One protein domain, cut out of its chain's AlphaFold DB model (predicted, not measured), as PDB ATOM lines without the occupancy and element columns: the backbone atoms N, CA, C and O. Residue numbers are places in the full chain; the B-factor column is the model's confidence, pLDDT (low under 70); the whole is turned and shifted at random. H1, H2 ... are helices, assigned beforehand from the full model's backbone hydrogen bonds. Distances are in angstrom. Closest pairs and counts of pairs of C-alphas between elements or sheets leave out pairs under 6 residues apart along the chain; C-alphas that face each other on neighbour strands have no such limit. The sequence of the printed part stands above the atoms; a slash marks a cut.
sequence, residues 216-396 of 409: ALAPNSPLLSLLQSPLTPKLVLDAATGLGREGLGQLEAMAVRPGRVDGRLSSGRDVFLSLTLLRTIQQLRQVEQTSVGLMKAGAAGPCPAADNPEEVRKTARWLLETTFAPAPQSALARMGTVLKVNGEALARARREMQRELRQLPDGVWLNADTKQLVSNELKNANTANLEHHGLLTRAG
ATOM      1  N   ALA A 216     -21.424   7.630  -3.794       55.62
ATOM      2  CA  ALA A 216     -22.680   7.426  -4.514       55.62
ATOM      3  C   ALA A 216     -23.465   6.175  -4.063       55.62
ATOM      4  O   ALA A 216     -24.653   6.067  -4.360       55.62
ATOM      5  N   LEU A 217     -22.837   5.252  -3.326       54.75
ATOM      6  CA  LEU A 217     -23.451   4.035  -2.770       54.75
ATOM      7  C   LEU A 217     -23.718   4.118  -1.257       54.75
ATOM      8  O   LEU A 217     -24.174   3.140  -0.661       54.75
ATOM      9  N   ALA A 218     -23.411   5.254  -0.623       57.44
ATOM     10  CA  ALA A 218     -23.686   5.477   0.792       57.44
ATOM     11  C   ALA A 218     -25.200   5.381   1.078       57.44
ATOM     12  O   ALA A 218     -25.989   5.742   0.211       57.44
ATOM     13  N   PRO A 219     -25.629   4.960   2.283       52.56
ATOM     14  CA  PRO A 219     -27.046   4.752   2.615       52.56
ATOM     15  C   PRO A 219     -27.941   5.984   2.392       52.56
ATOM     16  O   PRO A 219     -29.118   5.821   2.092       52.56
ATOM     17  N   ASN A 220     -27.368   7.192   2.453       59.16
ATOM     18  CA  ASN A 220     -28.056   8.465   2.207       59.16
ATOM     19  C   ASN A 220     -27.713   9.082   0.838       59.16
ATOM     20  O   ASN A 220     -27.817  10.297   0.662       59.16
ATOM     21  N   SER A 221     -27.205   8.298  -0.116       59.34
ATOM     22  CA  SER A 221     -26.797   8.851  -1.403       59.34
ATOM     23  C   SER A 221     -28.018   9.278  -2.231       59.34
ATOM     24  O   SER A 221     -29.032   8.575  -2.247       59.34
ATOM     25  N   PRO A 222     -27.921  10.376  -3.008       57.19
ATOM     26  CA  PRO A 222     -28.990  10.793  -3.922       57.19
ATOM     27  C   PRO A 222     -29.364   9.704  -4.939       57.19
ATOM     28  O   PRO A 222     -30.482   9.660  -5.447       57.19
ATOM     29  N   LEU A 223     -28.419   8.803  -5.219       60.94
ATOM     30  CA  LEU A 223     -28.592   7.670  -6.116       60.94
ATOM     31  C   LEU A 223     -29.502   6.582  -5.518       60.94
ATOM     32  O   LEU A 223     -30.328   6.023  -6.232       60.94
ATOM     33  N   LEU A 224     -29.407   6.319  -4.209       58.16
ATOM     34  CA  LEU A 224     -30.364   5.457  -3.508       58.16
ATOM     35  C   LEU A 224     -31.717   6.157  -3.326       58.16
ATOM     36  O   LEU A 224     -32.753   5.508  -3.473       58.16
ATOM     37  N   SER A 225     -31.733   7.474  -3.088       56.28
ATOM     38  CA  SER A 225     -32.974   8.258  -2.999       56.28
ATOM     39  C   SER A 225     -33.794   8.218  -4.295       56.28
ATOM     40  O   SER A 225     -35.017   8.136  -4.230       56.28
ATOM     41  N   LEU A 226     -33.146   8.200  -5.468       56.16
ATOM     42  CA  LEU A 226     -33.809   8.050  -6.775       56.16
ATOM     43  C   LEU A 226     -34.637   6.772  -6.925       56.16
ATOM     44  O   LEU A 226     -35.544   6.725  -7.749       56.16
ATOM     45  N   LEU A 227     -34.286   5.728  -6.178       51.72
ATOM     46  CA  LEU A 227     -34.925   4.416  -6.259       51.72
ATOM     47  C   LEU A 227     -36.020   4.246  -5.196       51.72
ATOM     48  O   LEU A 227     -36.836   3.335  -5.296       51.72
ATOM     49  N   GLN A 228     -36.047   5.141  -4.207       49.50
ATOM     50  CA  GLN A 228     -36.999   5.161  -3.093       49.50
ATOM     51  C   GLN A 228     -38.060   6.266  -3.240       49.50
ATOM     52  O   GLN A 228     -39.078   6.238  -2.560       49.50
ATOM     53  N   SER A 229     -37.820   7.251  -4.109       47.41
ATOM     54  CA  SER A 229     -38.690   8.405  -4.359       47.41
ATOM     55  C   SER A 229     -39.160   8.427  -5.818       47.41
ATOM     56  O   SER A 229     -38.470   7.882  -6.681       47.41
ATOM     57  N   PRO A 230     -40.298   9.073  -6.139       55.97
ATOM     58  CA  PRO A 230     -40.692   9.279  -7.530       55.97
ATOM     59  C   PRO A 230     -39.570   9.991  -8.296       55.97
ATOM     60  O   PRO A 230     -38.957  10.940  -7.799       55.97
ATOM     61  N   LEU A 231     -39.286   9.508  -9.505       62.34
ATOM     62  CA  LEU A 231     -38.175  10.001 -10.308       62.34
ATOM     63  C   LEU A 231     -38.417  11.469 -10.691       62.34
ATOM     64  O   LEU A 231     -39.344  11.777 -11.440       62.34
ATOM     65  N   THR A 232     -37.575  12.378 -10.194       68.94
ATOM     66  CA  THR A 232     -37.631  13.805 -10.546       68.94
ATOM     67  C   THR A 232     -36.331  14.256 -11.215       68.94
ATOM     68  O   THR A 232     -35.255  13.768 -10.850       68.94
ATOM     69  N   PRO A 233     -36.378  15.229 -12.148       73.50
ATOM     70  CA  PRO A 233     -35.174  15.772 -12.781       73.50
ATOM     71  C   PRO A 233     -34.130  16.272 -11.774       73.50
ATOM     72  O   PRO A 233     -32.934  16.076 -11.973       73.50
ATOM     73  N   LYS A 234     -34.569  16.852 -10.649       76.88
ATOM     74  CA  LYS A 234     -33.678  17.324  -9.581       76.88
ATOM     75  C   LYS A 234     -32.890  16.182  -8.933       76.88
ATOM     76  O   LYS A 234     -31.670  16.270  -8.840       76.88
ATOM     77  N   LEU A 235     -33.566  15.095  -8.554       71.50
ATOM     78  CA  LEU A 235     -32.906  13.926  -7.965       71.50
ATOM     79  C   LEU A 235     -31.926  13.271  -8.950       71.50
ATOM     80  O   LEU A 235     -30.843  12.850  -8.547       71.50
ATOM     81  N   VAL A 236     -32.266  13.230 -10.246       74.75
ATOM     82  CA  VAL A 236     -31.384  12.667 -11.284       74.75
ATOM     83  C   VAL A 236     -30.130  13.527 -11.458       74.75
ATOM     84  O   VAL A 236     -29.025  12.991 -11.548       74.75
ATOM     85  N   LEU A 237     -30.270  14.855 -11.424       80.94
ATOM     86  CA  LEU A 237     -29.136  15.778 -11.474       80.94
ATOM     87  C   LEU A 237     -28.245  15.678 -10.223       80.94
ATOM     88  O   LEU A 237     -27.016  15.709 -10.334       80.94
ATOM     89  N   ASP A 238     -28.836  15.529  -9.037       77.12
ATOM     90  CA  ASP A 238     -28.096  15.386  -7.777       77.12
ATOM     91  C   ASP A 238     -27.313  14.062  -7.732       77.12
ATOM     92  O   ASP A 238     -26.133  14.044  -7.371       77.12
ATOM     93  N   ALA A 239     -27.921  12.971  -8.204       71.88
ATOM     94  CA  ALA A 239     -27.258  11.683  -8.381       71.88
ATOM     95  C   ALA A 239     -26.119  11.740  -9.409       71.88
ATOM     96  O   ALA A 239     -25.019  11.258  -9.139       71.88
ATOM     97  N   ALA A 240     -26.344  12.382 -10.559       74.62
ATOM     98  CA  ALA A 240     -25.305  12.593 -11.564       74.62
ATOM     99  C   ALA A 240     -24.144  13.435 -11.013       74.62
ATOM    100  O   ALA A 240     -22.981  13.179 -11.319       74.62
ATOM    101  N   THR A 241     -24.440  14.416 -10.160       78.00
ATOM    102  CA  THR A 241     -23.414  15.234  -9.505       78.00
ATOM    103  C   THR A 241     -22.557  14.387  -8.562       78.00
ATOM    104  O   THR A 241     -21.333  14.502  -8.600       78.00
ATOM    105  N   GLY A 242     -23.172  13.482  -7.791       69.94
ATOM    106  CA  GLY A 242     -22.463  12.535  -6.917       69.94
ATOM    107  C   GLY A 242     -21.555  11.545  -7.660       69.94
ATOM    108  O   GLY A 242     -20.553  11.100  -7.107       69.94
ATOM    109  N   LEU A 243     -21.856  11.247  -8.927       69.06
ATOM    110  CA  LEU A 243     -21.060  10.370  -9.798       69.06
ATOM    111  C   LEU A 243     -19.899  11.085 -10.524       69.06
ATOM    112  O   LEU A 243     -19.094  10.444 -11.203       69.06
ATOM    113  N   GLY A 244     -19.770  12.407 -10.375       72.25
ATOM    114  CA  GLY A 244     -18.663  13.192 -10.932       72.25
ATOM    115  C   GLY A 244     -18.922  13.752 -12.338       72.25
ATOM    116  O   GLY A 244     -20.063  13.959 -12.756       72.25
ATOM    117  N   ARG A 245     -17.855  14.086 -13.080       73.50
ATOM    118  CA  ARG A 245     -17.928  14.860 -14.345       73.50
ATOM    119  C   ARG A 245     -18.737  14.181 -15.458       73.50
ATOM    120  O   ARG A 245     -19.401  14.870 -16.220       73.50
ATOM    121  N   GLU A 246     -18.760  12.855 -15.502       74.81
ATOM    122  CA  GLU A 246     -19.517  12.079 -16.500       74.81
ATOM    123  C   GLU A 246     -20.786  11.433 -15.923       74.81
ATOM    124  O   GLU A 246     -21.345  10.515 -16.516       74.81
ATOM    125  N   GLY A 247     -21.266  11.899 -14.766       73.62
ATOM    126  CA  GLY A 247     -22.331  11.227 -14.025       73.62
ATOM    127  C   GLY A 247     -23.631  10.988 -14.799       73.62
ATOM    128  O   GLY A 247     -24.208   9.916 -14.666       73.62
ATOM    129  N   LEU A 248     -24.064  11.913 -15.667       74.56
ATOM    130  CA  LEU A 248     -25.235  11.688 -16.532       74.56
ATOM    131  C   LEU A 248     -24.998  10.559 -17.547       74.56
ATOM    132  O   LEU A 248     -25.895   9.758 -17.783       74.56
ATOM    133  N   GLY A 249     -23.793  10.472 -18.120       73.12
ATOM    134  CA  GLY A 249     -23.413   9.382 -19.023       73.12
ATOM    135  C   GLY A 249     -23.294   8.042 -18.295       73.12
ATOM    136  O   GLY A 249     -23.667   7.008 -18.840       73.12
ATOM    137  N   GLN A 250     -22.856   8.053 -17.034       72.00
ATOM    138  CA  GLN A 250     -22.846   6.856 -16.192       72.00
ATOM    139  C   GLN A 250     -24.268   6.387 -15.860       72.00
ATOM    140  O   GLN A 250     -24.554   5.205 -16.018       72.00
ATOM    141  N   LEU A 251     -25.181   7.291 -15.483       69.94
ATOM    142  CA  LEU A 251     -26.592   6.947 -15.257       69.94
ATOM    143  C   LEU A 251     -27.280   6.438 -16.533       69.94
ATOM    144  O   LEU A 251     -28.060   5.491 -16.473       69.94
ATOM    145  N   GLU A 252     -26.962   7.018 -17.691       70.38
ATOM    146  CA  GLU A 252     -27.450   6.549 -18.991       70.38
ATOM    147  C   GLU A 252     -26.926   5.140 -19.297       70.38
ATOM    148  O   GLU A 252     -27.708   4.240 -19.593       70.38
ATOM    149  N   ALA A 253     -25.625   4.896 -19.122       64.12
ATOM    150  CA  ALA A 253     -25.034   3.569 -19.293       64.12
ATOM    151  C   ALA A 253     -25.631   2.529 -18.326       64.12
ATOM    152  O   ALA A 253     -25.776   1.357 -18.682       64.12
ATOM    153  N   MET A 254     -26.021   2.948 -17.118       64.19
ATOM    154  CA  MET A 254     -26.741   2.101 -16.165       64.19
ATOM    155  C   MET A 254     -28.161   1.773 -16.644       64.19
ATOM    156  O   MET A 254     -28.631   0.657 -16.424       64.19
ATOM    157  N   ALA A 255     -28.845   2.709 -17.300       60.34
ATOM    158  CA  ALA A 255     -30.189   2.506 -17.837       60.34
ATOM    159  C   ALA A 255     -30.207   1.651 -19.122       60.34
ATOM    160  O   ALA A 255     -31.152   0.898 -19.326       60.34
ATOM    161  N   VAL A 256     -29.159   1.728 -19.956       54.81
ATOM    162  CA  VAL A 256     -29.072   1.057 -21.277       54.81
ATOM    163  C   VAL A 256     -28.382  -0.316 -21.225       54.81
ATOM    164  O   VAL A 256     -28.381  -1.034 -22.221       54.81
ATOM    165  N   ARG A 257     -27.773  -0.708 -20.094       49.97
ATOM    166  CA  ARG A 257     -26.879  -1.880 -20.023       49.97
ATOM    167  C   ARG A 257     -27.512  -3.139 -20.670       49.97
ATOM    168  O   ARG A 257     -28.584  -3.566 -20.229       49.97
ATOM    169  N   PRO A 258     -26.872  -3.741 -21.694       39.69
ATOM    170  CA  PRO A 258     -27.415  -4.906 -22.390       39.69
ATOM    171  C   PRO A 258     -27.588  -6.075 -21.413       39.69
ATOM    172  O   PRO A 258     -26.678  -6.374 -20.641       39.69
ATOM    173  N   GLY A 259     -28.778  -6.686 -21.416       43.56
ATOM    174  CA  GLY A 259     -29.190  -7.733 -20.469       43.56
ATOM    175  C   GLY A 259     -30.072  -7.261 -19.302       43.56
ATOM    176  O   GLY A 259     -30.542  -8.092 -18.534       43.56
ATOM    177  N   ARG A 260     -30.329  -5.950 -19.154       45.78
ATOM    178  CA  ARG A 260     -31.218  -5.413 -18.100       45.78
ATOM    179  C   ARG A 260     -32.704  -5.458 -18.472       45.78
ATOM    180  O   ARG A 260     -33.549  -5.625 -17.602       45.78
ATOM    181  N   VAL A 261     -33.003  -5.331 -19.762       44.28
ATOM    182  CA  VAL A 261     -34.340  -5.529 -20.335       44.28
ATOM    183  C   VAL A 261     -34.316  -6.857 -21.072       44.28
ATOM    184  O   VAL A 261     -34.343  -6.916 -22.297       44.28
ATOM    185  N   ASP A 262     -34.145  -7.940 -20.323       43.22
ATOM    186  CA  ASP A 262     -34.475  -9.243 -20.872       43.22
ATOM    187  C   ASP A 262     -35.994  -9.375 -20.753       43.22
ATOM    188  O   ASP A 262     -36.534  -9.395 -19.640       43.22
ATOM    189  N   GLY A 263     -36.704  -9.379 -21.884       42.88
ATOM    190  CA  GLY A 263     -38.175  -9.371 -21.923       42.88
ATOM    191  C   GLY A 263     -38.822 -10.582 -21.236       42.88
ATOM    192  O   GLY A 263     -40.034 -10.612 -21.070       42.88
ATOM    193  N   ARG A 264     -38.007 -11.566 -20.827       43.69
ATOM    194  CA  ARG A 264     -38.395 -12.779 -20.095       43.69
ATOM    195  C   ARG A 264     -38.130 -12.724 -18.578       43.69
ATOM    196  O   ARG A 264     -38.619 -13.590 -17.864       43.69
ATOM    197  N   LEU A 265     -37.343 -11.758 -18.084       39.06
ATOM    198  CA  LEU A 265     -36.882 -11.674 -16.679       39.06
ATOM    199  C   LEU A 265     -37.098 -10.301 -16.021       39.06
ATOM    200  O   LEU A 265     -37.060 -10.197 -14.797       39.06
ATOM    201  N   SER A 266     -37.287  -9.244 -16.809       42.25
ATOM    202  CA  SER A 266     -37.470  -7.886 -16.289       42.25
ATOM    203  C   SER A 266     -38.940  -7.619 -15.963       42.25
ATOM    204  O   SER A 266     -39.822  -7.842 -16.792       42.25
ATOM    205  N   SER A 267     -39.221  -7.140 -14.747       49.69
ATOM    206  CA  SER A 267     -40.577  -6.716 -14.395       49.69
ATOM    207  C   SER A 267     -40.942  -5.476 -15.222       49.69
ATOM    208  O   SER A 267     -40.085  -4.624 -15.475       49.69
ATOM    209  N   GLY A 268     -42.204  -5.320 -15.642       43.03
ATOM    210  CA  GLY A 268     -42.636  -4.137 -16.412       43.03
ATOM    211  C   GLY A 268     -42.289  -2.804 -15.724       43.03
ATOM    212  O   GLY A 268     -42.041  -1.794 -16.384       43.03
ATOM    213  N   ARG A 269     -42.163  -2.828 -14.392       48.06
ATOM    214  CA  ARG A 269     -41.696  -1.726 -13.545       48.06
ATOM    215  C   ARG A 269     -40.232  -1.344 -13.795       48.06
ATOM    216  O   ARG A 269     -39.928  -0.154 -13.820       48.06
ATOM    217  N   ASP A 270     -39.340  -2.305 -14.023       50.97
ATOM    218  CA  ASP A 270     -37.910  -2.054 -14.262       50.97
ATOM    219  C   ASP A 270     -37.660  -1.436 -15.641       50.97
ATOM    220  O   ASP A 270     -36.842  -0.521 -15.792       50.97
ATOM    221  N   VAL A 271     -38.410  -1.900 -16.645       51.47
ATOM    222  CA  VAL A 271     -38.383  -1.345 -18.005       51.47
ATOM    223  C   VAL A 271     -38.937   0.076 -18.000       51.47
ATOM    224  O   VAL A 271     -38.298   0.992 -18.520       51.47
ATOM    225  N   PHE A 272     -40.080   0.291 -17.341       51.25
ATOM    226  CA  PHE A 272     -40.678   1.614 -17.187       51.25
ATOM    227  C   PHE A 272     -39.747   2.586 -16.452       51.25
ATOM    228  O   PHE A 272     -39.560   3.718 -16.899       51.25
ATOM    229  N   LEU A 273     -39.103   2.149 -15.366       55.69
ATOM    230  CA  LEU A 273     -38.161   2.971 -14.606       55.69
ATOM    231  C   LEU A 273     -36.907   3.310 -15.423       55.69
ATOM    232  O   LEU A 273     -36.451   4.451 -15.391       55.69
ATOM    233  N   SER A 274     -36.391   2.363 -16.211       56.88
ATOM    234  CA  SER A 274     -35.243   2.591 -17.100       56.88
ATOM    235  C   SER A 274     -35.574   3.583 -18.220       56.88
ATOM    236  O   SER A 274     -34.807   4.513 -18.466       56.88
ATOM    237  N   LEU A 275     -36.745   3.452 -18.851       57.47
ATOM    238  CA  LEU A 275     -37.224   4.390 -19.872       57.47
ATOM    239  C   LEU A 275     -37.496   5.784 -19.296       57.47
ATOM    240  O   LEU A 275     -37.137   6.791 -19.909       57.47
ATOM    241  N   THR A 276     -38.091   5.850 -18.105       59.50
ATOM    242  CA  THR A 276     -38.359   7.120 -17.417       59.50
ATOM    243  C   THR A 276     -37.048   7.811 -17.051       59.50
ATOM    244  O   THR A 276     -36.884   8.994 -17.335       59.50
ATOM    245  N   LEU A 277     -36.067   7.064 -16.532       64.69
ATOM    246  CA  LEU A 277     -34.726   7.572 -16.246       64.69
ATOM    247  C   LEU A 277     -34.044   8.118 -17.507       64.69
ATOM    248  O   LEU A 277     -33.516   9.227 -17.476       64.69
ATOM    249  N   LEU A 278     -34.103   7.395 -18.629       64.25
ATOM    250  CA  LEU A 278     -33.547   7.856 -19.906       64.25
ATOM    251  C   LEU A 278     -34.204   9.144 -20.398       64.25
ATOM    252  O   LEU A 278     -33.509  10.087 -20.777       64.25
ATOM    253  N   ARG A 279     -35.535   9.216 -20.339       67.75
ATOM    254  CA  ARG A 279     -36.285  10.420 -20.709       67.75
ATOM    255  C   ARG A 279     -35.890  11.610 -19.835       67.75
ATOM    256  O   ARG A 279     -35.668  12.700 -20.354       67.75
ATOM    257  N   THR A 280     -35.754  11.405 -18.529       66.56
ATOM    258  CA  THR A 280     -35.331  12.460 -17.603       66.56
ATOM    259  C   THR A 280     -33.881  12.885 -17.838       66.56
ATOM    260  O   THR A 280     -33.592  14.078 -17.806       66.56
ATOM    261  N   ILE A 281     -32.970  11.960 -18.160       73.81
ATOM    262  CA  ILE A 281     -31.584  12.290 -18.538       73.81
ATOM    263  C   ILE A 281     -31.552  13.143 -19.815       73.81
ATOM    264  O   ILE A 281     -30.820  14.131 -19.873       73.81
ATOM    265  N   GLN A 282     -32.365  12.816 -20.822       78.69
ATOM    266  CA  GLN A 282     -32.470  13.617 -22.047       78.69
ATOM    267  C   GLN A 282     -32.994  15.032 -21.768       78.69
ATOM    268  O   GLN A 282     -32.431  16.005 -22.270       78.69
ATOM    269  N   GLN A 283     -34.019  15.161 -20.922       81.62
ATOM    270  CA  GLN A 283     -34.529  16.462 -20.481       81.62
ATOM    271  C   GLN A 283     -33.457  17.267 -19.736       81.62
ATOM    272  O   GLN A 283     -33.294  18.457 -19.991       81.62
ATOM    273  N   LEU A 284     -32.675  16.626 -18.863       83.75
ATOM    274  CA  LEU A 284     -31.576  17.282 -18.153       83.75
ATOM    275  C   LEU A 284     -30.465  17.762 -19.086       83.75
ATOM    276  O   LEU A 284     -29.943  18.851 -18.873       83.75
ATOM    277  N   ARG A 285     -30.145  17.014 -20.147       86.00
ATOM    278  CA  ARG A 285     -29.187  17.469 -21.170       86.00
ATOM    279  C   ARG A 285     -29.664  18.735 -21.879       86.00
ATOM    280  O   ARG A 285     -28.858  19.625 -22.126       86.00
ATOM    281  N   GLN A 286     -30.962  18.846 -22.163       85.88
ATOM    282  CA  GLN A 286     -31.540  20.077 -22.717       85.88
ATOM    283  C   GLN A 286     -31.447  21.237 -21.713       85.88
ATOM    284  O   GLN A 286     -31.063  22.341 -22.084       85.88
ATOM    285  N   VAL A 287     -31.696  20.982 -20.423       88.38
ATOM    286  CA  VAL A 287     -31.530  21.992 -19.360       88.38
ATOM    287  C   VAL A 287     -30.066  22.436 -19.215       88.38
ATOM    288  O   VAL A 287     -29.803  23.628 -19.040       88.38
ATOM    289  N   GLU A 288     -29.093  21.523 -19.317       88.62
ATOM    290  CA  GLU A 288     -27.660  21.862 -19.325       88.62
ATOM    291  C   GLU A 288     -27.288  22.711 -20.554       88.62
ATOM    292  O   GLU A 288     -26.564  23.696 -20.416       88.62
ATOM    293  N   GLN A 289     -27.832  22.405 -21.737       88.62
ATOM    294  CA  GLN A 289     -27.624  23.208 -22.951       88.62
ATOM    295  C   GLN A 289     -28.179  24.629 -22.805       88.62
ATOM    296  O   GLN A 289     -27.463  25.599 -23.069       88.62
ATOM    297  N   THR A 290     -29.408  24.771 -22.304       88.25
ATOM    298  CA  THR A 290     -29.995  26.081 -21.991       88.25
ATOM    299  C   THR A 290     -29.167  26.826 -20.940       88.25
ATOM    300  O   THR A 290     -28.935  28.027 -21.072       88.25
ATOM    301  N   SER A 291     -28.637  26.129 -19.930       88.19
ATOM    302  CA  SER A 291     -27.752  26.728 -18.918       88.19
ATOM    303  C   SER A 291     -26.493  27.332 -19.544       88.19
ATOM    304  O   SER A 291     -26.144  28.476 -19.248       88.19
ATOM    305  N   VAL A 292     -25.844  26.605 -20.459       88.44
ATOM    306  CA  VAL A 292     -24.685  27.095 -21.223       88.44
ATOM    307  C   VAL A 292     -25.056  28.333 -22.047       88.44
ATOM    308  O   VAL A 292     -24.307  29.313 -22.047       88.44
ATOM    309  N   GLY A 293     -26.215  28.319 -22.715       86.44
ATOM    310  CA  GLY A 293     -26.731  29.461 -23.479       86.44
ATOM    311  C   GLY A 293     -26.908  30.714 -22.616       86.44
ATOM    312  O   GLY A 293     -26.408  31.787 -22.962       86.44
ATOM    313  N   LEU A 294     -27.516  30.568 -21.436       85.69
ATOM    314  CA  LEU A 294     -27.724  31.666 -20.487       85.69
ATOM    315  C   LEU A 294     -26.416  32.255 -19.959       85.69
ATOM    316  O   LEU A 294     -26.269  33.478 -19.895       85.69
ATOM    317  N   MET A 295     -25.450  31.401 -19.613       86.81
ATOM    318  CA  MET A 295     -24.135  31.841 -19.138       86.81
ATOM    319  C   MET A 295     -23.367  32.613 -20.217       86.81
ATOM    320  O   MET A 295     -22.700  33.602 -19.909       86.81
ATOM    321  N   LYS A 296     -23.484  32.203 -21.486       86.88
ATOM    322  CA  LYS A 296     -22.889  32.917 -22.626       86.88
ATOM    323  C   LYS A 296     -23.591  34.250 -22.897       86.88
ATOM    324  O   LYS A 296     -22.914  35.249 -23.116       86.88
ATOM    325  N   ALA A 297     -24.921  34.300 -22.823       83.19
ATOM    326  CA  ALA A 297     -25.691  35.522 -23.068       83.19
ATOM    327  C   ALA A 297     -25.489  36.605 -21.994       83.19
ATOM    328  O   ALA A 297     -25.544  37.803 -22.292       83.19
ATOM    329  N   GLY A 298     -25.243  36.192 -20.747       76.38
ATOM    330  CA  GLY A 298     -24.878  37.087 -19.650       76.38
ATOM    331  C   GLY A 298     -23.442  37.618 -19.734       76.38
ATOM    332  O   GLY A 298     -23.131  38.631 -19.111       76.38
ATOM    333  N   ALA A 299     -22.561  36.989 -20.513       77.75
ATOM    334  CA  ALA A 299     -21.181  37.428 -20.642       77.75
ATOM    335  C   ALA A 299     -21.034  38.601 -21.633       77.75
ATOM    336  O   ALA A 299     -21.794  38.771 -22.590       77.75
ATOM    337  N   ALA A 300     -20.033  39.449 -21.403       66.06
ATOM    338  CA  ALA A 300     -19.607  40.479 -22.358       66.06
ATOM    339  C   ALA A 300     -18.521  39.968 -23.334       66.06
ATOM    340  O   ALA A 300     -17.965  40.753 -24.095       66.06
ATOM    341  N   GLY A 301     -18.209  38.667 -23.307       68.56
ATOM    342  CA  GLY A 301     -17.129  38.031 -24.063       68.56
ATOM    343  C   GLY A 301     -17.081  36.513 -23.822       68.56
ATOM    344  O   GLY A 301     -18.088  35.945 -23.389       68.56
ATOM    345  N   PRO A 302     -15.939  35.842 -24.077       69.94
ATOM    346  CA  PRO A 302     -15.772  34.417 -23.795       69.94
ATOM    347  C   PRO A 302     -16.099  34.112 -22.328       69.94
ATOM    348  O   PRO A 302     -15.575  34.766 -21.427       69.94
ATOM    349  N   CYS A 303     -16.972  33.134 -22.085       76.94
ATOM    350  CA  CYS A 303     -17.403  32.757 -20.741       76.94
ATOM    351  C   CYS A 303     -16.762  31.416 -20.354       76.94
ATOM    352  O   CYS A 303     -17.371  30.377 -20.604       76.94
ATOM    353  N   PRO A 304     -15.567  31.401 -19.731       75.31
ATOM    354  CA  PRO A 304     -14.892  30.155 -19.342       75.31
ATOM    355  C   PRO A 304     -15.705  29.340 -18.323       75.31
ATOM    356  O   PRO A 304     -15.539  28.130 -18.209       75.31
ATOM    357  N   ALA A 305     -16.628  29.986 -17.602       78.19
ATOM    358  CA  ALA A 305     -17.564  29.300 -16.721       78.19
ATOM    359  C   ALA A 305     -18.574  28.429 -17.492       78.19
ATOM    360  O   ALA A 305     -19.015  27.418 -16.960       78.19
ATOM    361  N   ALA A 306     -18.906  28.773 -18.742       80.94
ATOM    362  CA  ALA A 306     -19.799  27.976 -19.584       80.94
ATOM    363  C   ALA A 306     -19.147  26.669 -20.080       80.94
ATOM    364  O   ALA A 306     -19.860  25.742 -20.457       80.94
ATOM    365  N   ASP A 307     -17.813  26.583 -20.035       82.12
ATOM    366  CA  ASP A 307     -17.048  25.366 -20.338       82.12
ATOM    367  C   ASP A 307     -16.749  24.541 -19.069       82.12
ATOM    368  O   ASP A 307     -16.276  23.402 -19.148       82.12
ATOM    369  N   ASN A 308     -17.047  25.089 -17.881       85.00
ATOM    370  CA  ASN A 308     -16.902  24.393 -16.608       85.00
ATOM    371  C   ASN A 308     -18.182  23.591 -16.280       85.00
ATOM    372  O   ASN A 308     -19.213  24.187 -15.952       85.00
ATOM    373  N   PRO A 309     -18.129  22.245 -16.270       80.94
ATOM    374  CA  PRO A 309     -19.302  21.403 -16.032       80.94
ATOM    375  C   PRO A 309     -19.934  21.616 -14.649       80.94
ATOM    376  O   PRO A 309     -21.134  21.414 -14.486       80.94
ATOM    377  N   GLU A 310     -19.167  22.033 -13.639       83.75
ATOM    378  CA  GLU A 310     -19.712  22.283 -12.302       83.75
ATOM    379  C   GLU A 310     -20.561  23.556 -12.253       83.75
ATOM    380  O   GLU A 310     -21.619  23.572 -11.626       83.75
ATOM    381  N   GLU A 311     -20.133  24.615 -12.937       85.56
ATOM    382  CA  GLU A 311     -20.885  25.875 -13.011       85.56
ATOM    383  C   GLU A 311     -22.131  25.722 -13.896       85.56
ATOM    384  O   GLU A 311     -23.203  26.227 -13.546       85.56
ATOM    385  N   VAL A 312     -22.030  24.935 -14.972       87.56
ATOM    386  CA  VAL A 312     -23.184  24.544 -15.793       87.56
ATOM    387  C   VAL A 312     -24.209  23.784 -14.952       87.56
ATOM    388  O   VAL A 312     -25.387  24.126 -14.980       87.56
ATOM    389  N   ARG A 313     -23.782  22.825 -14.121       84.81
ATOM    390  CA  ARG A 313     -24.691  22.082 -13.228       84.81
ATOM    391  C   ARG A 313     -25.307  22.938 -12.132       84.81
ATOM    392  O   ARG A 313     -26.471  22.731 -11.803       84.81
ATOM    393  N   LYS A 314     -24.572  23.903 -11.566       88.38
ATOM    394  CA  LYS A 314     -25.141  24.875 -10.611       88.38
ATOM    395  C   LYS A 314     -26.258  25.684 -11.265       88.38
ATOM    396  O   LYS A 314     -27.323  25.851 -10.673       88.38
ATOM    397  N   THR A 315     -26.032  26.124 -12.500       88.25
ATOM    398  CA  THR A 315     -27.025  26.859 -13.290       88.25
ATOM    399  C   THR A 315     -28.214  25.970 -13.663       88.25
ATOM    400  O   THR A 315     -29.356  26.388 -13.496       88.25
ATOM    401  N   ALA A 316     -27.972  24.713 -14.049       88.88
ATOM    402  CA  ALA A 316     -29.019  23.732 -14.326       88.88
ATOM    403  C   ALA A 316     -29.862  23.430 -13.077       88.88
ATOM    404  O   ALA A 316     -31.088  23.407 -13.152       88.88
ATOM    405  N   ARG A 317     -29.234  23.279 -11.902       88.94
ATOM    406  CA  ARG A 317     -29.942  23.104 -10.626       88.94
ATOM    407  C   ARG A 317     -30.813  24.318 -10.307       88.94
ATOM    408  O   ARG A 317     -31.963  24.140  -9.925       88.94
ATOM    409  N   TRP A 318     -30.305  25.533 -10.506       91.88
ATOM    410  CA  TRP A 318     -31.093  26.757 -10.339       91.88
ATOM    411  C   TRP A 318     -32.274  26.844 -11.321       91.88
ATOM    412  O   TRP A 318     -33.374  27.230 -10.918       91.88
ATOM    413  N   LEU A 319     -32.086  26.453 -12.587       90.06
ATOM    414  CA  LEU A 319     -33.178  26.376 -13.560       90.06
ATOM    415  C   LEU A 319     -34.249  25.389 -13.101       90.06
ATOM    416  O   LEU A 319     -35.418  25.756 -13.069       90.06
ATOM    417  N   LEU A 320     -33.861  24.189 -12.663       87.94
ATOM    418  CA  LEU A 320     -34.800  23.201 -12.126       87.94
ATOM    419  C   LEU A 320     -35.506  23.698 -10.861       87.94
ATOM    420  O   LEU A 320     -36.701  23.478 -10.708       87.94
ATOM    421  N   GLU A 321     -34.809  24.395  -9.961       86.44
ATOM    422  CA  GLU A 321     -35.443  25.045  -8.807       86.44
ATOM    423  C   GLU A 321     -36.465  26.092  -9.241       86.44
ATOM    424  O   GLU A 321     -37.497  26.235  -8.602       86.44
ATOM    425  N   THR A 322     -36.208  26.800 -10.337       85.88
ATOM    426  CA  THR A 322     -37.132  27.802 -10.870       85.88
ATOM    427  C   THR A 322     -38.340  27.156 -11.553       85.88
ATOM    428  O   THR A 322     -39.448  27.664 -11.420       85.88
ATOM    429  N   THR A 323     -38.168  26.039 -12.264       83.62
ATOM    430  CA  THR A 323     -39.261  25.374 -12.997       83.62
ATOM    431  C   THR A 323     -40.099  24.433 -12.129       83.62
ATOM    432  O   THR A 323     -41.271  24.217 -12.440       83.62
ATOM    433  N   PHE A 324     -39.531  23.902 -11.039       76.12
ATOM    434  CA  PHE A 324     -40.223  23.045 -10.067       76.12
ATOM    435  C   PHE A 324     -40.676  23.773  -8.790       76.12
ATOM    436  O   PHE A 324     -41.306  23.152  -7.934       76.12
ATOM    437  N   ALA A 325     -40.380  25.068  -8.626       73.88
ATOM    438  CA  ALA A 325     -40.858  25.819  -7.469       73.88
ATOM    439  C   ALA A 325     -42.339  26.213  -7.622       73.88
ATOM    440  O   ALA A 325     -42.709  26.817  -8.633       73.88
ATOM    441  N   PRO A 326     -43.173  25.998  -6.586       70.94
ATOM    442  CA  PRO A 326     -44.528  26.550  -6.557       70.94
ATOM    443  C   PRO A 326     -44.522  28.089  -6.524       70.94
ATOM    444  O   PRO A 326     -45.448  28.718  -7.020       70.94
ATOM    445  N   ALA A 327     -43.453  28.699  -5.997       79.31
ATOM    446  CA  ALA A 327     -43.223  30.143  -5.997       79.31
ATOM    447  C   ALA A 327     -41.844  30.467  -6.618       79.31
ATOM    448  O   ALA A 327     -40.844  30.544  -5.899       79.31
ATOM    449  N   PRO A 328     -41.747  30.650  -7.949       82.06
ATOM    450  CA  PRO A 328     -40.465  30.759  -8.650       82.06
ATOM    451  C   PRO A 328     -39.814  32.150  -8.563       82.06
ATOM    452  O   PRO A 328     -38.662  32.318  -8.959       82.06
ATOM    453  N   GLN A 329     -40.513  33.153  -8.027       84.50
ATOM    454  CA  GLN A 329     -40.045  34.544  -7.924       84.50
ATOM    455  C   GLN A 329     -38.736  34.673  -7.134       84.50
ATOM    456  O   GLN A 329     -37.805  35.356  -7.562       84.50
ATOM    457  N   SER A 330     -38.634  33.972  -6.003       83.69
ATOM    458  CA  SER A 330     -37.432  33.974  -5.162       83.69
ATOM    459  C   SER A 330     -36.243  33.324  -5.873       83.69
ATOM    460  O   SER A 330     -35.118  33.821  -5.794       83.69
ATOM    461  N   ALA A 331     -36.485  32.247  -6.626       85.62
ATOM    462  CA  ALA A 331     -35.467  31.598  -7.438       85.62
ATOM    463  C   ALA A 331     -35.008  32.517  -8.582       85.62
ATOM    464  O   ALA A 331     -33.803  32.715  -8.745       85.62
ATOM    465  N   LEU A 332     -35.935  33.161  -9.298       86.75
ATOM    466  CA  LEU A 332     -35.634  34.127 -10.361       86.75
ATOM    467  C   LEU A 332     -34.847  35.345  -9.865       86.75
ATOM    468  O   LEU A 332     -33.938  35.807 -10.552       86.75
ATOM    469  N   ALA A 333     -35.136  35.846  -8.662       85.75
ATOM    470  CA  ALA A 333     -34.393  36.960  -8.072       85.75
ATOM    471  C   ALA A 333     -32.897  36.633  -7.897       85.75
ATOM    472  O   ALA A 333     -32.043  37.503  -8.072       85.75
ATOM    473  N   ARG A 334     -32.563  35.359  -7.646       86.69
ATOM    474  CA  ARG A 334     -31.177  34.877  -7.507       86.69
ATOM    475  C   ARG A 334     -30.433  34.735  -8.838       86.69
ATOM    476  O   ARG A 334     -29.234  34.462  -8.814       86.69
ATOM    477  N   MET A 335     -31.073  34.972  -9.985       87.50
ATOM    478  CA  MET A 335     -30.455  34.830 -11.311       87.50
ATOM    479  C   MET A 335     -29.111  35.564 -11.433       87.50
ATOM    480  O   MET A 335     -28.136  34.977 -11.896       87.50
ATOM    481  N   GLY A 336     -29.031  36.818 -10.971       84.19
ATOM    482  CA  GLY A 336     -27.786  37.596 -11.023       84.19
ATOM    483  C   GLY A 336     -26.670  37.003 -10.164       84.19
ATOM    484  O   GLY A 336     -25.516  36.975 -10.580       84.19
ATOM    485  N   THR A 337     -27.021  36.434  -9.006       86.69
ATOM    486  CA  THR A 337     -26.054  35.778  -8.110       86.69
ATOM    487  C   THR A 337     -25.550  34.445  -8.660       86.69
ATOM    488  O   THR A 337     -24.355  34.176  -8.589       86.69
ATOM    489  N   VAL A 338     -26.430  33.632  -9.259       85.69
ATOM    490  CA  VAL A 338     -26.076  32.313  -9.810       85.69
ATOM    491  C   VAL A 338     -25.223  32.460 -11.068       85.69
ATOM    492  O   VAL A 338     -24.198  31.798 -11.195       85.69
ATOM    493  N   LEU A 339     -25.613  33.366 -11.968       84.94
ATOM    494  CA  LEU A 339     -24.888  33.626 -13.213       84.94
ATOM    495  C   LEU A 339     -23.695  34.580 -13.028       84.94
ATOM    496  O   LEU A 339     -22.922  34.760 -13.964       84.94
ATOM    497  N   LYS A 340     -23.533  35.184 -11.841       85.88
ATOM    498  CA  LYS A 340     -22.510  36.200 -11.526       85.88
ATOM    499  C   LYS A 340     -22.569  37.408 -12.475       85.88
ATOM    500  O   LYS A 340     -21.541  37.918 -12.915       85.88
ATOM    501  N   VAL A 341     -23.782  37.869 -12.792       84.00
ATOM    502  CA  VAL A 341     -24.045  38.988 -13.716       84.00
ATOM    503  C   VAL A 341     -24.934  40.050 -13.078       84.00
ATOM    504  O   VAL A 341     -25.907  39.733 -12.398       84.00
ATOM    505  N   ASN A 342     -24.639  41.319 -13.367       84.44
ATOM    506  CA  ASN A 342     -25.362  42.485 -12.852       84.44
ATOM    507  C   ASN A 342     -25.697  43.475 -13.987       84.44
ATOM    508  O   ASN A 342     -25.137  43.395 -15.081       84.44
ATOM    509  N   GLY A 343     -26.619  44.410 -13.735       83.31
ATOM    510  CA  GLY A 343     -26.941  45.504 -14.663       83.31
ATOM    511  C   GLY A 343     -27.411  45.036 -16.049       83.31
ATOM    512  O   GLY A 343     -28.287  44.177 -16.170       83.31
ATOM    513  N   GLU A 344     -26.820  45.581 -17.114       82.19
ATOM    514  CA  GLU A 344     -27.179  45.251 -18.503       82.19
ATOM    515  C   GLU A 344     -26.923  43.782 -18.873       82.19
ATOM    516  O   GLU A 344     -27.648  43.206 -19.686       82.19
ATOM    517  N   ALA A 345     -25.917  43.146 -18.267       82.69
ATOM    518  CA  ALA A 345     -25.648  41.722 -18.452       82.69
ATOM    519  C   ALA A 345     -26.789  40.858 -17.890       82.69
ATOM    520  O   ALA A 345     -27.246  39.924 -18.548       82.69
ATOM    521  N   LEU A 346     -27.328  41.232 -16.724       85.00
ATOM    522  CA  LEU A 346     -28.512  40.592 -16.146       85.00
ATOM    523  C   LEU A 346     -29.758  40.822 -17.016       85.00
ATOM    524  O   LEU A 346     -30.559  39.910 -17.211       85.00
ATOM    525  N   ALA A 347     -29.904  42.015 -17.597       84.31
ATOM    526  CA  ALA A 347     -30.980  42.327 -18.540       84.31
ATOM    527  C   ALA A 347     -30.939  41.453 -19.803       84.31
ATOM    528  O   ALA A 347     -31.977  40.998 -20.285       84.31
ATOM    529  N   ARG A 348     -29.736  41.237 -20.351       85.06
ATOM    530  CA  ARG A 348     -29.512  40.355 -21.502       85.06
ATOM    531  C   ARG A 348     -29.815  38.904 -21.143       85.06
ATOM    532  O   ARG A 348     -30.571  38.262 -21.865       85.06
ATOM    533  N   ALA A 349     -29.332  38.436 -19.995       85.75
ATOM    534  CA  ALA A 349     -29.592  37.082 -19.520       85.75
ATOM    535  C   ALA A 349     -31.095  36.816 -19.298       85.75
ATOM    536  O   ALA A 349     -31.591  35.767 -19.694       85.75
ATOM    537  N   ARG A 350     -31.857  37.777 -18.748       89.19
ATOM    538  CA  ARG A 350     -33.325  37.674 -18.588       89.19
ATOM    539  C   ARG A 350     -34.071  37.587 -19.918       89.19
ATOM    540  O   ARG A 350     -35.009  36.801 -20.049       89.19
ATOM    541  N   ARG A 351     -33.663  38.381 -20.913       86.81
ATOM    542  CA  ARG A 351     -34.215  38.312 -22.278       86.81
ATOM    543  C   ARG A 351     -33.918  36.974 -22.940       86.81
ATOM    544  O   ARG A 351     -34.800  36.418 -23.588       86.81
ATOM    545  N   GLU A 352     -32.711  36.455 -22.749       88.31
ATOM    546  CA  GLU A 352     -32.346  35.147 -23.280       88.31
ATOM    547  C   GLU A 352     -33.119  34.027 -22.588       88.31
ATOM    548  O   GLU A 352     -33.709  33.191 -23.263       88.31
ATOM    549  N   MET A 353     -33.261  34.084 -21.261       87.62
ATOM    550  CA  MET A 353     -34.105  33.154 -20.511       87.62
ATOM    551  C   MET A 353     -35.520  33.125 -21.062       87.62
ATOM    552  O   MET A 353     -36.025  32.048 -21.340       87.62
ATOM    553  N   GLN A 354     -36.131  34.280 -21.330       88.38
ATOM    554  CA  GLN A 354     -37.472  34.344 -21.911       88.38
ATOM    555  C   GLN A 354     -37.587  33.642 -23.281       88.38
ATOM    556  O   GLN A 354     -38.656  33.117 -23.604       88.38
ATOM    557  N   ARG A 355     -36.518  33.630 -24.089       87.12
ATOM    558  CA  ARG A 355     -36.469  32.899 -25.369       87.12
ATOM    559  C   ARG A 355     -36.295  31.402 -25.137       87.12
ATOM    560  O   ARG A 355     -37.050  30.608 -25.695       87.12
ATOM    561  N   GLU A 356     -35.357  31.044 -24.272       84.56
ATOM    562  CA  GLU A 356     -35.018  29.670 -23.911       84.56
ATOM    563  C   GLU A 356     -36.160  28.940 -23.182       84.56
ATOM    564  O   GLU A 356     -36.342  27.742 -23.376       84.56
ATOM    565  N   LEU A 357     -37.023  29.649 -22.438       80.88
ATOM    566  CA  LEU A 357     -38.214  29.065 -21.798       80.88
ATOM    567  C   LEU A 357     -39.120  28.305 -22.779       80.88
ATOM    568  O   LEU A 357     -39.854  27.407 -22.367       80.88
ATOM    569  N   ARG A 358     -39.111  28.690 -24.062       79.00
ATOM    570  CA  ARG A 358     -39.905  28.037 -25.112       79.00
ATOM    571  C   ARG A 358     -39.286  26.729 -25.594       79.00
ATOM    572  O   ARG A 358     -40.009  25.909 -26.146       79.00
ATOM    573  N   GLN A 359     -37.979  26.565 -25.413       81.44
ATOM    574  CA  GLN A 359     -37.221  25.389 -25.832       81.44
ATOM    575  C   GLN A 359     -37.188  24.309 -24.741       81.44
ATOM    576  O   GLN A 359     -36.954  23.142 -25.043       81.44
ATOM    577  N   LEU A 360     -37.453  24.680 -23.482       81.62
ATOM    578  CA  LEU A 360     -37.503  23.730 -22.376       81.62
ATOM    579  C   LEU A 360     -38.696  22.763 -22.513       81.62
ATOM    580  O   LEU A 360     -39.826  23.215 -22.730       81.62
ATOM    581  N   PRO A 361     -38.478  21.449 -22.327       76.25
ATOM    582  CA  PRO A 361     -39.529  20.445 -22.439       76.25
ATOM    583  C   PRO A 361     -40.570  20.602 -21.324       76.25
ATOM    584  O   PRO A 361     -40.231  20.894 -20.176       76.25
ATOM    585  N   ASP A 362     -41.840  20.332 -21.633       72.38
ATOM    586  CA  ASP A 362     -42.943  20.528 -20.679       72.38
ATOM    587  C   ASP A 362     -42.798  19.683 -19.401       72.38
ATOM    588  O   ASP A 362     -43.182  20.128 -18.328       72.38
ATOM    589  N   GLY A 363     -42.146  18.517 -19.480       66.56
ATOM    590  CA  GLY A 363     -41.895  17.647 -18.321       66.56
ATOM    591  C   GLY A 363     -40.893  18.184 -17.286       66.56
ATOM    592  O   GLY A 363     -40.687  17.541 -16.262       66.56
ATOM    593  N   VAL A 364     -40.257  19.332 -17.542       72.75
ATOM    594  CA  VAL A 364     -39.377  20.028 -16.583       72.75
ATOM    595  C   VAL A 364     -40.143  21.082 -15.771       72.75
ATOM    596  O   VAL A 364     -39.622  21.618 -14.794       72.75
ATOM    597  N   TRP A 365     -41.383  21.381 -16.151       77.06
ATOM    598  CA  TRP A 365     -42.240  22.323 -15.447       77.06
ATOM    599  C   TRP A 365     -43.120  21.594 -14.439       77.06
ATOM    600  O   TRP A 365     -43.679  20.545 -14.750       77.06
ATOM    601  N   LEU A 366     -43.285  22.176 -13.247       72.06
ATOM    602  CA  LEU A 366     -44.232  21.666 -12.254       72.06
ATOM    603  C   LEU A 366     -45.656  21.607 -12.825       72.06
ATOM    604  O   LEU A 366     -46.355  20.612 -12.662       72.06
ATOM    605  N   ASN A 367     -46.075  22.688 -13.486       77.06
ATOM    606  CA  ASN A 367     -47.341  22.809 -14.200       77.06
ATOM    607  C   ASN A 367     -47.282  23.979 -15.211       77.06
ATOM    608  O   ASN A 367     -46.298  24.728 -15.284       77.06
ATOM    609  N   ALA A 368     -48.344  24.140 -16.007       79.75
ATOM    610  CA  ALA A 368     -48.458  25.222 -16.989       79.75
ATOM    611  C   ALA A 368     -48.507  26.620 -16.339       79.75
ATOM    612  O   ALA A 368     -47.995  27.582 -16.915       79.75
ATOM    613  N   ASP A 369     -49.057  26.727 -15.130       80.06
ATOM    614  CA  ASP A 369     -49.189  27.993 -14.406       80.06
ATOM    615  C   ASP A 369     -47.824  28.528 -13.961       80.06
ATOM    616  O   ASP A 369     -47.531  29.706 -14.154       80.06
ATOM    617  N   THR A 370     -46.926  27.665 -13.472       78.38
ATOM    618  CA  THR A 370     -45.537  28.013 -13.143       78.38
ATOM    619  C   THR A 370     -44.809  28.535 -14.382       78.38
ATOM    620  O   THR A 370     -44.106  29.543 -14.304       78.38
ATOM    621  N   LYS A 371     -45.025  27.917 -15.552       85.25
ATOM    622  CA  LYS A 371     -44.461  28.379 -16.833       85.25
ATOM    623  C   LYS A 371     -44.946  29.782 -17.198       85.25
ATOM    624  O   LYS A 371     -44.141  30.631 -17.593       85.25
ATOM    625  N   GLN A 372     -46.241  30.051 -17.034       86.12
ATOM    626  CA  GLN A 372     -46.807  31.382 -17.266       86.12
ATOM    627  C   GLN A 372     -46.300  32.411 -16.255       86.12
ATOM    628  O   GLN A 372     -45.926  33.514 -16.653       86.12
ATOM    629  N   LEU A 373     -46.223  32.049 -14.975       87.19
ATOM    630  CA  LEU A 373     -45.766  32.930 -13.905       87.19
ATOM    631  C   LEU A 373     -44.313  33.351 -14.139       87.19
ATOM    632  O   LEU A 373     -44.028  34.545 -14.180       87.19
ATOM    633  N   VAL A 374     -43.412  32.403 -14.422       87.44
ATOM    634  CA  VAL A 374     -42.014  32.704 -14.778       87.44
ATOM    635  C   VAL A 374     -41.939  33.601 -16.019       87.44
ATOM    636  O   VAL A 374     -41.164  34.558 -16.048       87.44
ATOM    637  N   SER A 375     -42.761  33.341 -17.041       89.88
ATOM    638  CA  SER A 375     -42.806  34.183 -18.244       89.88
ATOM    639  C   SER A 375     -43.239  35.620 -17.938       89.88
ATOM    640  O   SER A 375     -42.642  36.564 -18.460       89.88
ATOM    641  N   ASN A 376     -44.257  35.794 -17.097       89.75
ATOM    642  CA  ASN A 376     -44.782  37.102 -16.715       89.75
ATOM    643  C   ASN A 376     -43.782  37.876 -15.855       89.75
ATOM    644  O   ASN A 376     -43.537  39.046 -16.127       89.75
ATOM    645  N   GLU A 377     -43.123  37.215 -14.903       88.44
ATOM    646  CA  GLU A 377     -42.070  37.826 -14.086       88.44
ATOM    647  C   GLU A 377     -40.888  38.310 -14.938       88.44
ATOM    648  O   GLU A 377     -40.416  39.434 -14.771       88.44
ATOM    649  N   LEU A 378     -40.441  37.518 -15.920       88.31
ATOM    650  CA  LEU A 378     -39.382  37.949 -16.840       88.31
ATOM    651  C   LEU A 378     -39.816  39.128 -17.720       88.31
ATOM    652  O   LEU A 378     -39.013  40.031 -17.964       88.31
ATOM    653  N   LYS A 379     -41.074  39.152 -18.182       88.44
ATOM    654  CA  LYS A 379     -41.625  40.298 -18.925       88.44
ATOM    655  C   LYS A 379     -41.647  41.551 -18.055       88.44
ATOM    656  O   LYS A 379     -41.106  42.562 -18.487       88.44
ATOM    657  N   ASN A 380     -42.179  41.458 -16.838       87.31
ATOM    658  CA  ASN A 380     -42.263  42.567 -15.885       87.31
ATOM    659  C   ASN A 380     -40.870  43.102 -15.515       87.31
ATOM    660  O   ASN A 380     -40.638  44.309 -15.478       87.31
ATOM    661  N   ALA A 381     -39.900  42.208 -15.306       84.12
ATOM    662  CA  ALA A 381     -38.520  42.590 -15.031       84.12
ATOM    663  C   ALA A 381     -37.842  43.274 -16.232       84.12
ATOM    664  O   ALA A 381     -36.993  44.147 -16.046       84.12
ATOM    665  N   ASN A 382     -38.195  42.887 -17.461       84.38
ATOM    666  CA  ASN A 382     -37.694  43.522 -18.679       84.38
ATOM    667  C   ASN A 382     -38.361  44.883 -18.933       84.38
ATOM    668  O   ASN A 382     -37.664  45.818 -19.323       84.38
ATOM    669  N   THR A 383     -39.667  45.027 -18.684       83.50
ATOM    670  CA  THR A 383     -40.372  46.314 -18.816       83.50
ATOM    671  C   THR A 383     -39.872  47.326 -17.793       83.50
ATOM    672  O   THR A 383     -39.509  48.428 -18.189       83.50
ATOM    673  N   ALA A 384     -39.725  46.932 -16.524       81.69
ATOM    674  CA  ALA A 384     -39.179  47.796 -15.474       81.69
ATOM    675  C   ALA A 384     -37.761  48.295 -15.805       81.69
ATOM    676  O   ALA A 384     -37.400  49.433 -15.516       81.69
ATOM    677  N   ASN A 385     -36.954  47.458 -16.462       80.12
ATOM    678  CA  ASN A 385     -35.622  47.850 -16.906       80.12
ATOM    679  C   ASN A 385     -35.663  48.881 -18.052       80.12
ATOM    680  O   ASN A 385     -34.916  49.858 -18.051       80.12
ATOM    681  N   LEU A 386     -36.573  48.708 -19.016       78.06
ATOM    682  CA  LEU A 386     -36.772  49.687 -20.089       78.06
ATOM    683  C   LEU A 386     -37.304  51.027 -19.556       78.06
ATOM    684  O   LEU A 386     -36.887  52.073 -20.048       78.06
ATOM    685  N   GLU A 387     -38.176  51.008 -18.546       80.00
ATOM    686  CA  GLU A 387     -38.647  52.212 -17.849       80.00
ATOM    687  C   GLU A 387     -37.506  52.916 -17.109       80.00
ATOM    688  O   GLU A 387     -37.339  54.126 -17.251       80.00
ATOM    689  N   HIS A 388     -36.670  52.165 -16.381       77.25
ATOM    690  CA  HIS A 388     -35.532  52.725 -15.648       77.25
ATOM    691  C   HIS A 388     -34.512  53.413 -16.568       77.25
ATOM    692  O   HIS A 388     -33.949  54.444 -16.211       77.25
ATOM    693  N   HIS A 389     -34.320  52.891 -17.783       71.94
ATOM    694  CA  HIS A 389     -33.473  53.510 -18.805       71.94
ATOM    695  C   HIS A 389     -34.183  54.585 -19.651       71.94
ATOM    696  O   HIS A 389     -33.595  55.084 -20.611       71.94
ATOM    697  N   GLY A 390     -35.438  54.935 -19.342       73.38
ATOM    698  CA  GLY A 390     -36.223  55.922 -20.097       73.38
ATOM    699  C   GLY A 390     -36.578  55.490 -21.528       73.38
ATOM    700  O   GLY A 390     -37.015  56.304 -22.340       73.38
ATOM    701  N   LEU A 391     -36.388  54.207 -21.852       74.44
ATOM    702  CA  LEU A 391     -36.681  53.612 -23.157       74.44
ATOM    703  C   LEU A 391     -38.151  53.203 -23.289       74.44
ATOM    704  O   LEU A 391     -38.633  53.013 -24.403       74.44
ATOM    705  N   LEU A 392     -38.872  53.081 -22.175       74.56
ATOM    706  CA  LEU A 392     -40.318  52.899 -22.138       74.56
ATOM    707  C   LEU A 392     -40.939  54.071 -21.374       74.56
ATOM    708  O   LEU A 392     -40.549  54.357 -20.245       74.56
ATOM    709  N   THR A 393     -41.898  54.754 -21.991       71.19
ATOM    710  CA  THR A 393     -42.684  55.821 -21.351       71.19
ATOM    711  C   THR A 393     -44.168  55.457 -21.381       71.19
ATOM    712  O   THR A 393     -44.565  54.519 -22.074       71.19
ATOM    713  N   ARG A 394     -45.025  56.227 -20.689       63.59
ATOM    714  CA  ARG A 394     -46.496  56.063 -20.757       63.59
ATOM    715  C   ARG A 394     -47.059  56.120 -22.190       63.59
ATOM    716  O   ARG A 394     -48.163  55.640 -22.411       63.59
ATOM    717  N   ALA A 395     -46.311  56.676 -23.148       60.44
ATOM    718  CA  ALA A 395     -46.669  56.751 -24.566       60.44
ATOM    719  C   ALA A 395     -46.124  55.581 -25.421       60.44
ATOM    720  O   ALA A 395     -46.328  55.565 -26.634       60.44
ATOM    721  N   GLY A 396     -45.439  54.602 -24.818       63.62
ATOM    722  CA  GLY A 396     -44.818  53.463 -25.501       63.62
ATOM    723  C   GLY A 396     -43.287  53.539 -25.563       63.62
ATOM    724  O   GLY A 396     -42.652  54.302 -24.830       63.62
TER     725      GLY A 396
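AT A GLANCE: This is residues 216 to 396 of the 409 residues of an uncharacterized protein of Rubrivivax sp (UniProt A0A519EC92). An elongated assembly of helices is built along the long helix H4, with H2 and H6 lying side by side across it and H3 folded along its earlier part. Near the last residues of H4, H9 packs between that helix and H10, which runs on toward one far end of the domain; the short H7 and H8 pack on H6, H1 packs on H2, and residues 264 to 269 stick out at the other far end. The printed part has 181 residues, with ten named helices in the order H1 to H10 and no named strand; its class is all helix, with 123 residues in the helices. It is only just compact, close to loose, with a radius of gyration of the C-alphas of 18.9 A and spans of 70 by 34 by 26 A.

IN THESE COORDINATES: The printed part begins at Ala 216, and H1 takes residues 222 to 228, starting with C-alpha 222 at (-28.990, 10.793, -3.922). H2, residues 233 to 242, is 14.4 A from first to last C-alpha, and H3, residues 247 to 256, is 14.2 A. H4, residues 268 to 298, is the longest helix at 45.0 A, from C-alpha 268 at (-42.636, -4.137, -16.412) to C-alpha 298 at (-24.878, 37.087, -19.650). The short H5 takes residues 304 to 307, and H6, residues 309 to 324, is 21.8 A long. H7, residues 329 to 333, and H8, residues 335 to 339, are short too. H9, residues 343 to 356, is 20.0 A long. H10, residues 368 to 388, is 30.4 A long and ends with C-alpha 388 at (-35.532, 52.725, -15.648).

HOW THE PARTS SIT: H6 is the hub, touching six other helices. With residues 312 to 319 alone it touches residues 284 to 292 of H4, about perpendicular at 72 degrees, only just past steep; their closest C-alphas, those of Glu 288 and Ala 316, are 5.5 A apart. H6 touches H2 at a shallow tilt of 23 degrees, opposite ways, closest at the C-alphas of Lys 234 and Leu 320, 6.5 A apart. H2 also touches residues 277 to 284 of H4, about perpendicular at 82 degrees, with the C-alphas of Pro 233 and Thr 280 closest at 5.9 A. H1 and H2 form a helical hairpin at a steep tilt of 44 degrees, and their closest C-alphas, those of Leu 223 and Ala 239, are 4.8 A apart. H3 and H4 form another at a shallow tilt of 28 degrees, closest at the C-alphas of Ala 255 and Ser 274, 5.1 A apart. H6 touches H7, closest at the C-alphas of Thr 322 and Ala 331, 5.4 A apart, and H8, closest at those of Thr 315 and Val 338, 6.5 A apart. H5 and H6 touch only at the corner, and only just, with 3 pairs of C-alphas within 8 A. H5 also touches H4, with the C-alphas of Val 292 and Ala 306 closest at 5.2 A. H9 touches residues 290 to 298 of H4, opposite ways at a steep tilt of 35.3 degrees, only just past shallow; the C-alphas of Gly 298 and Ala 349 are closest at 4.7 A. H9 and H10 form a helical hairpin at a shallow tilt of 32 degrees, closest at the C-alphas of Arg 350 and Leu 378, 6.3 A apart. H4 and H10 are apart. Every O i to N i+4 pair is within hydrogen-bond range in H2, H3, H4, H6, H7, H8, H9 and H10; in H1 it is 2 of 3, and H5 is too short for such a pair.

THE WHOLE: The C-alphas farthest apart, those of Arg 264 and Ala 395, are 70.2 A apart. The printed part has no cut. The links from H3 to H4 and from H9 to H10 are long, with 11 residues each. The mean pLDDT of the printed part is 74.2, and 55 residues are under 70, among them residues 216 to 232 and 253 to 280.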